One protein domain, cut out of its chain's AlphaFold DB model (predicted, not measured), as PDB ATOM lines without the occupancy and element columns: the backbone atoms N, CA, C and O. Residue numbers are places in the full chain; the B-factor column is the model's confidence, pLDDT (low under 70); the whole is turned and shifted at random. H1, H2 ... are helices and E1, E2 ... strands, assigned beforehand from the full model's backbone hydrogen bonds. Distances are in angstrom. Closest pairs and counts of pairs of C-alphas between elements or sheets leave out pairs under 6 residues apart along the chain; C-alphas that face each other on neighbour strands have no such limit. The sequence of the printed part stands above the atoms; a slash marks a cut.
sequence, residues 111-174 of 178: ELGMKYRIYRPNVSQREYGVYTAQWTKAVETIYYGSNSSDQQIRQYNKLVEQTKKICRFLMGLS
ATOM      1  N   GLU A 111     205.877 267.631 355.824       72.88
ATOM      2  CA  GLU A 111     205.180 268.874 356.196       72.88
ATOM      3  C   GLU A 111     204.301 268.740 357.452       72.88
ATOM      4  O   GLU A 111     203.895 269.733 358.063       72.88
ATOM      5  N   LEU A 112     203.996 267.506 357.860       78.62
ATOM      6  CA  LEU A 112     203.250 267.206 359.079       78.62
ATOM      7  C   LEU A 112     204.175 266.918 360.267       78.62
ATOM      8  O   LEU A 112     203.689 266.790 361.391       78.62
ATOM      9  N   GLY A 113     205.493 266.854 360.053       78.75
ATOM     10  CA  GLY A 113     206.468 266.421 361.052       78.75
ATOM     11  C   GLY A 113     206.401 267.209 362.359       78.75
ATOM     12  O   GLY A 113     206.536 266.614 363.417       78.75
ATOM     13  N   MET A 114     206.112 268.515 362.307       84.12
ATOM     14  CA  MET A 114     205.933 269.366 363.497       84.12
ATOM     15  C   MET A 114     204.477 269.485 363.977       84.12
ATOM     16  O   MET A 114     204.233 270.034 365.051       84.12
ATOM     17  N   LYS A 115     203.504 268.985 363.202       81.56
ATOM     18  CA  LYS A 115     202.076 268.992 363.566       81.56
ATOM     19  C   LYS A 115     201.718 267.813 364.472       81.56
ATOM     20  O   LYS A 115     200.839 267.946 365.320       81.56
ATOM     21  N   TYR A 116     202.402 266.680 364.318       83.75
ATOM     22  CA  TYR A 116     202.220 265.530 365.201       83.75
ATOM     23  C   TYR A 116     202.837 265.779 366.575       83.75
ATOM     24  O   TYR A 116     203.953 266.282 366.689       83.75
ATOM     25  N   ARG A 117     202.105 265.391 367.622       85.81
ATOM     26  CA  ARG A 117     202.589 265.415 369.002       85.81
ATOM     27  C   ARG A 117     202.913 264.007 369.456       85.81
ATOM     28  O   ARG A 117     202.161 263.072 369.189       85.81
ATOM     29  N   ILE A 118     204.013 263.877 370.180       87.31
ATOM     30  CA  ILE A 118     204.357 262.628 370.847       87.31
ATOM     31  C   ILE A 118     203.540 262.567 372.132       87.31
ATOM     32  O   ILE A 118     203.692 263.409 373.014       87.31
ATOM     33  N   TYR A 119     202.657 261.578 372.238       86.56
ATOM     34  CA  TYR A 119     201.893 261.366 373.457       86.56
ATOM     35  C   TYR A 119     202.755 260.649 374.502       86.56
ATOM     36  O   TYR A 119     203.205 259.524 374.282       86.56
ATOM     37  N   ARG A 120     202.967 261.293 375.656       87.38
ATOM     38  CA  ARG A 120     203.517 260.661 376.861       87.38
ATOM     39  C   ARG A 120     202.680 261.054 378.078       87.38
ATOM     40  O   ARG A 120     202.629 262.243 378.400       87.38
ATOM     41  N   PRO A 121     202.029 260.100 378.763       86.31
ATOM     42  CA  PRO A 121     201.249 260.415 379.951       86.31
ATOM     43  C   PRO A 121     202.164 260.919 381.073       86.31
ATOM     44  O   PRO A 121     203.282 260.431 381.227       86.31
ATOM     45  N   ASN A 122     201.677 261.876 381.867       88.00
ATOM     46  CA  ASN A 122     202.367 262.427 383.044       88.00
ATOM     47  C   ASN A 122     203.745 263.060 382.763       88.00
ATOM     48  O   ASN A 122     204.586 263.146 383.654       88.00
ATOM     49  N   VAL A 123     203.981 263.527 381.534       90.50
ATOM     50  CA  VAL A 123     205.226 264.190 381.131       90.50
ATOM     51  C   VAL A 123     204.933 265.634 380.727       90.50
ATOM     52  O   VAL A 123     204.031 265.903 379.940       90.50
ATOM     53  N   SER A 124     205.715 266.578 381.254       89.25
ATOM     54  CA  SER A 124     205.591 267.997 380.908       89.25
ATOM     55  C   SER A 124     205.948 268.257 379.442       89.25
ATOM     56  O   SER A 124     206.967 267.755 378.966       89.25
ATOM     57  N   GLN A 125     205.190 269.122 378.768       91.19
ATOM     58  CA  GLN A 125     205.478 269.579 377.407       91.19
ATOM     59  C   GLN A 125     205.827 271.069 377.407       91.19
ATOM     60  O   GLN A 125     205.093 271.885 377.964       91.19
ATOM     61  N   ARG A 126     206.943 271.436 376.769       89.38
ATOM     62  CA  ARG A 126     207.352 272.833 376.578       89.38
ATOM     63  C   ARG A 126     207.564 273.129 375.099       89.38
ATOM     64  O   ARG A 126     208.359 272.466 374.440       89.38
ATOM     65  N   GLU A 127     206.883 274.156 374.599       88.00
ATOM     66  CA  GLU A 127     206.919 274.545 373.188       88.00
ATOM     67  C   GLU A 127     207.566 275.907 372.977       88.00
ATOM     68  O   GLU A 127     207.178 276.901 373.594       88.00
ATOM     69  N   TYR A 128     208.481 275.954 372.015       83.12
ATOM     70  CA  TYR A 128     209.088 277.169 371.500       83.12
ATOM     71  C   TYR A 128     208.661 277.354 370.044       83.12
ATOM     72  O   TYR A 128     208.686 276.419 369.239       83.12
ATOM     73  N   GLY A 129     208.242 278.567 369.710       78.88
ATOM     74  CA  GLY A 129     207.816 278.920 368.364       78.88
ATOM     75  C   GLY A 129     208.030 280.398 368.100       78.88
ATOM     76  O   GLY A 129     208.245 281.175 369.032       78.88
ATOM     77  N   VAL A 130     207.960 280.762 366.827       68.06
ATOM     78  CA  VAL A 130     208.073 282.144 366.359       68.06
ATOM     79  C   VAL A 130     206.735 282.548 365.755       68.06
ATOM     80  O   VAL A 130     206.013 281.715 365.200       68.06
ATOM     81  N   TYR A 131     206.376 283.818 365.903       64.56
ATOM     82  CA  TYR A 131     205.230 284.371 365.198       64.56
ATOM     83  C   TYR A 131     205.622 284.633 363.746       64.56
ATOM     84  O   TYR A 131     206.633 285.276 363.474       64.56
ATOM     85  N   THR A 132     204.839 284.100 362.815       65.50
ATOM     86  CA  THR A 132     204.986 284.399 361.390       65.50
ATOM     87  C   THR A 132     204.559 285.839 361.100       65.50
ATOM     88  O   THR A 132     203.923 286.493 361.930       65.50
ATOM     89  N   ALA A 133     204.846 286.323 359.888       58.25
ATOM     90  CA  ALA A 133     204.368 287.625 359.413       58.25
ATOM     91  C   ALA A 133     202.830 287.761 359.474       58.25
ATOM     92  O   ALA A 133     202.306 288.866 359.570       58.25
ATOM     93  N   GLN A 134     202.105 286.638 359.463       70.56
ATOM     94  CA  GLN A 134     200.652 286.560 359.615       70.56
ATOM     95  C   GLN A 134     200.194 286.388 361.077       70.56
ATOM     96  O   GLN A 134     199.052 286.002 361.313       70.56
ATOM     97  N   TRP A 135     201.067 286.625 362.062       60.47
ATOM     98  CA  TRP A 135     200.798 286.449 363.498       60.47
ATOM     99  C   TRP A 135     200.392 285.026 363.910       60.47
ATOM    100  O   TRP A 135     199.886 284.807 365.011       60.47
ATOM    101  N   THR A 136     200.655 284.024 363.069       66.62
ATOM    102  CA  THR A 136     200.428 282.620 363.423       66.62
ATOM    103  C   THR A 136     201.660 282.061 364.128       66.62
ATOM    104  O   THR A 136     202.790 282.253 363.682       66.62
ATOM    105  N   LYS A 137     201.472 281.380 365.266       66.44
ATOM    106  CA  LYS A 137     202.581 280.753 365.998       66.44
ATOM    107  C   LYS A 137     203.030 279.493 365.258       66.44
ATOM    108  O   LYS A 137     202.354 278.467 365.313       66.44
ATOM    109  N   ALA A 138     204.182 279.557 364.602       77.31
ATOM    110  CA  ALA A 138     204.839 278.388 364.036       77.31
ATOM    111  C   ALA A 138     205.686 277.720 365.127       77.31
ATOM    112  O   ALA A 138     206.648 278.304 365.631       77.31
ATOM    113  N   VAL A 139     205.307 276.507 365.536       79.25
ATOM    114  CA  VAL A 139     206.073 275.728 366.520       79.25
ATOM    115  C   VAL A 139     207.353 275.221 365.865       79.25
ATOM    116  O   VAL A 139     207.308 274.512 364.864       79.25
ATOM    117  N   GLU A 140     208.495 275.558 366.455       84.06
ATOM    118  CA  GLU A 140     209.808 275.188 365.925       84.06
ATOM    119  C   GLU A 140     210.482 274.095 366.737       84.06
ATOM    120  O   GLU A 140     211.251 273.309 366.190       84.06
ATOM    121  N   THR A 141     210.243 274.054 368.046       89.62
ATOM    122  CA  THR A 141     210.863 273.087 368.952       89.62
ATOM    123  C   THR A 141     209.903 272.728 370.072       89.62
ATOM    124  O   THR A 141     209.254 273.591 370.662       89.62
ATOM    125  N   ILE A 142     209.840 271.444 370.391       91.50
ATOM    126  CA  ILE A 142     209.007 270.881 371.442       91.50
ATOM    127  C   ILE A 142     209.890 269.976 372.287       91.50
ATOM    128  O   ILE A 142     210.582 269.105 371.757       91.50
ATOM    129  N   TYR A 143     209.846 270.181 373.596       93.25
ATOM    130  CA  TYR A 143     210.468 269.312 374.582       93.25
ATOM    131  C   TYR A 143     209.380 268.544 375.321       93.25
ATOM    132  O   TYR A 143     208.439 269.148 375.840       93.25
ATOM    133  N   TYR A 144     209.536 267.227 375.396       94.31
ATOM    134  CA  TYR A 144     208.713 266.340 376.208       94.31
ATOM    135  C   TYR A 144     209.590 265.796 377.341       94.31
ATOM    136  O   TYR A 144     210.502 265.004 377.096       94.31
ATOM    137  N   GLY A 145     209.326 266.244 378.569       92.44
ATOM    138  CA  GLY A 145     210.106 265.932 379.771       92.44
ATOM    139  C   GLY A 145     211.076 267.037 380.189       92.44
ATOM    140  O   GLY A 145     211.390 267.952 379.421       92.44
ATOM    141  N   SER A 146     211.540 266.958 381.436       89.44
ATOM    142  CA  SER A 146     212.569 267.853 381.978       89.44
ATOM    143  C   SER A 146     213.935 267.538 381.362       89.44
ATOM    144  O   SER A 146     214.189 266.418 380.942       89.44
ATOM    145  N   ASN A 147     214.858 268.502 381.340       84.56
ATOM    146  CA  ASN A 147     216.249 268.215 380.961       84.56
ATOM    147  C   ASN A 147     216.987 267.386 382.034       84.56
ATOM    148  O   ASN A 147     218.046 266.838 381.764       84.56
ATOM    149  N   SER A 148     216.441 267.328 383.252       85.19
ATOM    150  CA  SER A 148     216.982 266.551 384.373       85.19
ATOM    151  C   SER A 148     216.373 265.152 384.507       85.19
ATOM    152  O   SER A 148     216.721 264.448 385.444       85.19
ATOM    153  N   SER A 149     215.410 264.776 383.658       87.94
ATOM    154  CA  SER A 149     214.836 263.426 383.688       87.94
ATOM    155  C   SER A 149     215.673 262.453 382.868       87.94
ATOM    156  O   SER A 149     216.239 262.857 381.854       87.94
ATOM    157  N   ASP A 150     215.632 261.170 383.231       90.19
ATOM    158  CA  ASP A 150     216.352 260.082 382.547       90.19
ATOM    159  C   ASP A 150     216.071 260.018 381.041       90.19
ATOM    160  O   ASP A 150     216.923 259.620 380.251       90.19
ATOM    161  N   GLN A 151     214.868 260.427 380.626       91.75
ATOM    162  CA  GLN A 151     214.496 260.493 379.223       91.75
ATOM    163  C   GLN A 151     213.771 261.794 378.897       91.75
ATOM    164  O   GLN A 151     212.700 262.084 379.431       91.75
ATOM    165  N   GLN A 152     214.323 262.523 377.933       94.00
ATOM    166  CA  GLN A 152     213.695 263.673 377.300       94.00
ATOM    167  C   GLN A 152     213.595 263.429 375.794       94.00
ATOM    168  O   GLN A 152     214.507 262.870 375.187       94.00
ATOM    169  N   ILE A 153     212.503 263.878 375.179       93.88
ATOM    170  CA  ILE A 153     212.361 263.873 373.720       93.88
ATOM    171  C   ILE A 153     212.346 265.314 373.224       93.88
ATOM    172  O   ILE A 153     211.583 266.139 373.731       93.88
ATOM    173  N   ARG A 154     213.166 265.609 372.212       93.44
ATOM    174  CA  ARG A 154     213.172 266.895 371.509       93.44
ATOM    175  C   ARG A 154     212.732 266.693 370.066       93.44
ATOM    176  O   ARG A 154     213.406 266.017 369.298       93.44
ATOM    177  N   GLN A 155     211.632 267.330 369.693       92.44
ATOM    178  CA  GLN A 155     211.118 267.364 368.326       92.44
ATOM    179  C   GLN A 155     211.267 268.786 367.798       92.44
ATOM    180  O   GLN A 155     210.777 269.726 368.423       92.44
ATOM    181  N   TYR A 156     211.969 268.971 366.684       91.12
ATOM    182  CA  TYR A 156     212.254 270.307 366.174       91.12
ATOM    183  C   TYR A 156     212.463 270.328 364.666       91.12
ATOM    184  O   TYR A 156     212.834 269.326 364.055       91.12
ATOM    185  N   ASN A 157     212.263 271.501 364.070       89.00
ATOM    186  CA  ASN A 157     212.596 271.731 362.674       89.00
ATOM    187  C   ASN A 157     214.112 271.961 362.531       89.00
ATOM    188  O   ASN A 157     214.614 273.064 362.765       89.00
ATOM    189  N   LYS A 158     214.832 270.904 362.139       86.25
ATOM    190  CA  LYS A 158     216.294 270.912 361.978       86.25
ATOM    191  C   LYS A 158     216.775 271.915 360.923       86.25
ATOM    192  O   LYS A 158     217.809 272.539 361.133       86.25
ATOM    193  N   LEU A 159     216.018 272.124 359.840       84.75
ATOM    194  CA  LEU A 159     216.372 273.089 358.792       84.75
ATOM    195  C   LEU A 159     216.380 274.519 359.344       84.75
ATOM    196  O   LEU A 159     217.376 275.222 359.224       84.75
ATOM    197  N   VAL A 160     215.300 274.916 360.022       83.75
ATOM    198  CA  VAL A 160     215.190 276.250 360.636       83.75
ATOM    199  C   VAL A 160     216.282 276.467 361.687       83.75
ATOM    200  O   VAL A 160     216.870 277.547 361.762       83.75
ATOM    201  N   GLU A 161     216.588 275.442 362.486       83.06
ATOM    202  CA  GLU A 161     217.646 275.494 363.499       83.06
ATOM    203  C   GLU A 161     219.033 275.739 362.883       83.06
ATOM    204  O   GLU A 161     219.774 276.603 363.363       83.06
ATOM    205  N   GLN A 162     219.349 275.055 361.781       82.75
ATOM    206  CA  GLN A 162     220.606 275.227 361.052       82.75
ATOM    207  C   GLN A 162     220.697 276.590 360.358       82.75
ATOM    208  O   GLN A 162     221.707 277.277 360.513       82.75
ATOM    209  N   THR A 163     219.640 277.045 359.680       80.69
ATOM    210  CA  THR A 163     219.616 278.377 359.048       80.69
ATOM    211  C   THR A 163     219.838 279.484 360.079       80.69
ATOM    212  O   THR A 163     220.613 280.408 359.845       80.69
ATOM    213  N   LYS A 164     219.236 279.372 361.271       78.81
ATOM    214  CA  LYS A 164     219.447 280.336 362.364       78.81
ATOM    215  C   LYS A 164     220.863 280.322 362.926       78.81
ATOM    216  O   LYS A 164     221.320 281.359 363.408       78.81
ATOM    217  N   LYS A 165     221.542 279.172 362.942       72.62
ATOM    218  CA  LYS A 165     222.960 279.098 363.330       72.62
ATOM    219  C   LYS A 165     223.826 279.845 362.322       72.62
ATOM    220  O   LYS A 165     224.597 280.703 362.735       72.62
ATOM    221  N   ILE A 166     223.612 279.592 361.032       70.62
ATOM    222  CA  ILE A 166     224.327 280.266 359.941       70.62
ATOM    223  C   ILE A 166     224.080 281.778 359.987       70.62
ATOM    224  O   ILE A 166     225.032 282.548 360.030       70.62
ATOM    225  N   CYS A 167     222.826 282.233 360.075       59.62
ATOM    226  CA  CYS A 167     222.552 283.671 360.134       59.62
ATOM    227  C   CYS A 167     223.106 284.334 361.404       59.62
ATOM    228  O   CYS A 167     223.569 285.466 361.324       59.62
ATOM    229  N   ARG A 168     223.112 283.668 362.571       58.53
ATOM    230  CA  ARG A 168     223.771 284.224 363.771       58.53
ATOM    231  C   ARG A 168     225.277 284.356 363.596       58.53
ATOM    232  O   ARG A 168     225.841 285.347 364.046       58.53
ATOM    233  N   PHE A 169     225.902 283.386 362.937       57.59
ATOM    234  CA  PHE A 169     227.314 283.451 362.589       57.59
ATOM    235  C   PHE A 169     227.598 284.634 361.646       57.59
ATOM    236  O   PHE A 169     228.459 285.458 361.941       57.59
ATOM    237  N   LEU A 170     226.790 284.810 360.594       55.09
ATOM    238  CA  LEU A 170     226.913 285.924 359.639       55.09
ATOM    239  C   LEU A 170     226.605 287.304 360.251       55.09
ATOM    240  O   LEU A 170     227.281 288.281 359.940       55.09
ATOM    241  N   MET A 171     225.634 287.402 361.163       52.97
ATOM    242  CA  MET A 171     225.328 288.655 361.868       52.97
ATOM    243  C   MET A 171     226.426 289.054 362.868       52.97
ATOM    244  O   MET A 171     226.645 290.246 363.075       52.97
ATOM    245  N   GLY A 172     227.148 288.089 363.451       49.25
ATOM    246  CA  GLY A 172     228.378 288.352 364.214       49.25
ATOM    247  C   GLY A 172     229.536 288.865 363.345       49.25
ATOM    248  O   GLY A 172     230.448 289.512 363.852       49.25
ATOM    249  N   LEU A 173     229.450 288.643 362.032       45.94
ATOM    250  CA  LEU A 173     230.343 289.116 360.975       45.94
ATOM    251  C   LEU A 173     229.699 290.259 360.161       45.94
ATOM    252  O   LEU A 173     229.882 290.323 358.960       45.94
ATOM    253  N   SER A 174     228.919 291.166 360.765       42.50
ATOM    254  CA  SER A 174     228.394 292.385 360.105       42.50
ATOM    255  C   SER A 174     227.820 292.196 358.680       42.50
ATOM    256  O   SER A 174     227.972 293.073 357.825       42.50
TER     257      SER A 174
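Overview. This is residues 111 to 174 of the 178 residues of an uncharacterized protein of Weissella cibaria (UniProt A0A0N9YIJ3). A small three-stranded antiparallel sheet has one helix, H1, sticking out from its end: residues 162 to 174 stand free as an arm. The printed part has 64 residues, with three named strands and one named helix in the order E1, E2, E3, H1 along the chain, and residues 111 to 124 hold no named element; the sheet's order is E1, E2, E3, a meander, each strand the antiparallel neighbour of the one before. The class is mixed, helices and strands; the whole is loose, radius of gyration of the C-alphas 14.3 A, spanning 45 by 29 by 18 A.

Along the chain. E2, residues 137 to 144, measures 18.7 A and bends by 66 degrees at residue 140. E1 is residues 125 to 131, 19.2 A, beginning at C-alpha 125 (205.478, 269.579, 377.407). E3 is residues 153 to 156. H1, residues 158 to 172, measures 21.3 A and ends at C-alpha 172 (228.378, 288.352, 364.214).

Arrangement. Hairpin E1 and E2 has N 128 and O 141 at 2.8 A; hairpin E2 and E3 has N 142 and O 155 at 2.8 A. H1 only grazes the sheet, with residues 158 to 161; the closest C-alphas of E2 and H1, Glu 140 and Val 160, are 7.6 A apart. In H1 every O i to N i+4 pair is within hydrogen-bond range.

Size, cuts and confidence. The C-alphas farthest apart, Pro 121 and Ser 174, are 46.4 A apart. The printed part has no cut and no long link. pLDDT is under 70 at residues 130 to 133, 135 to 137 and 167 to 174.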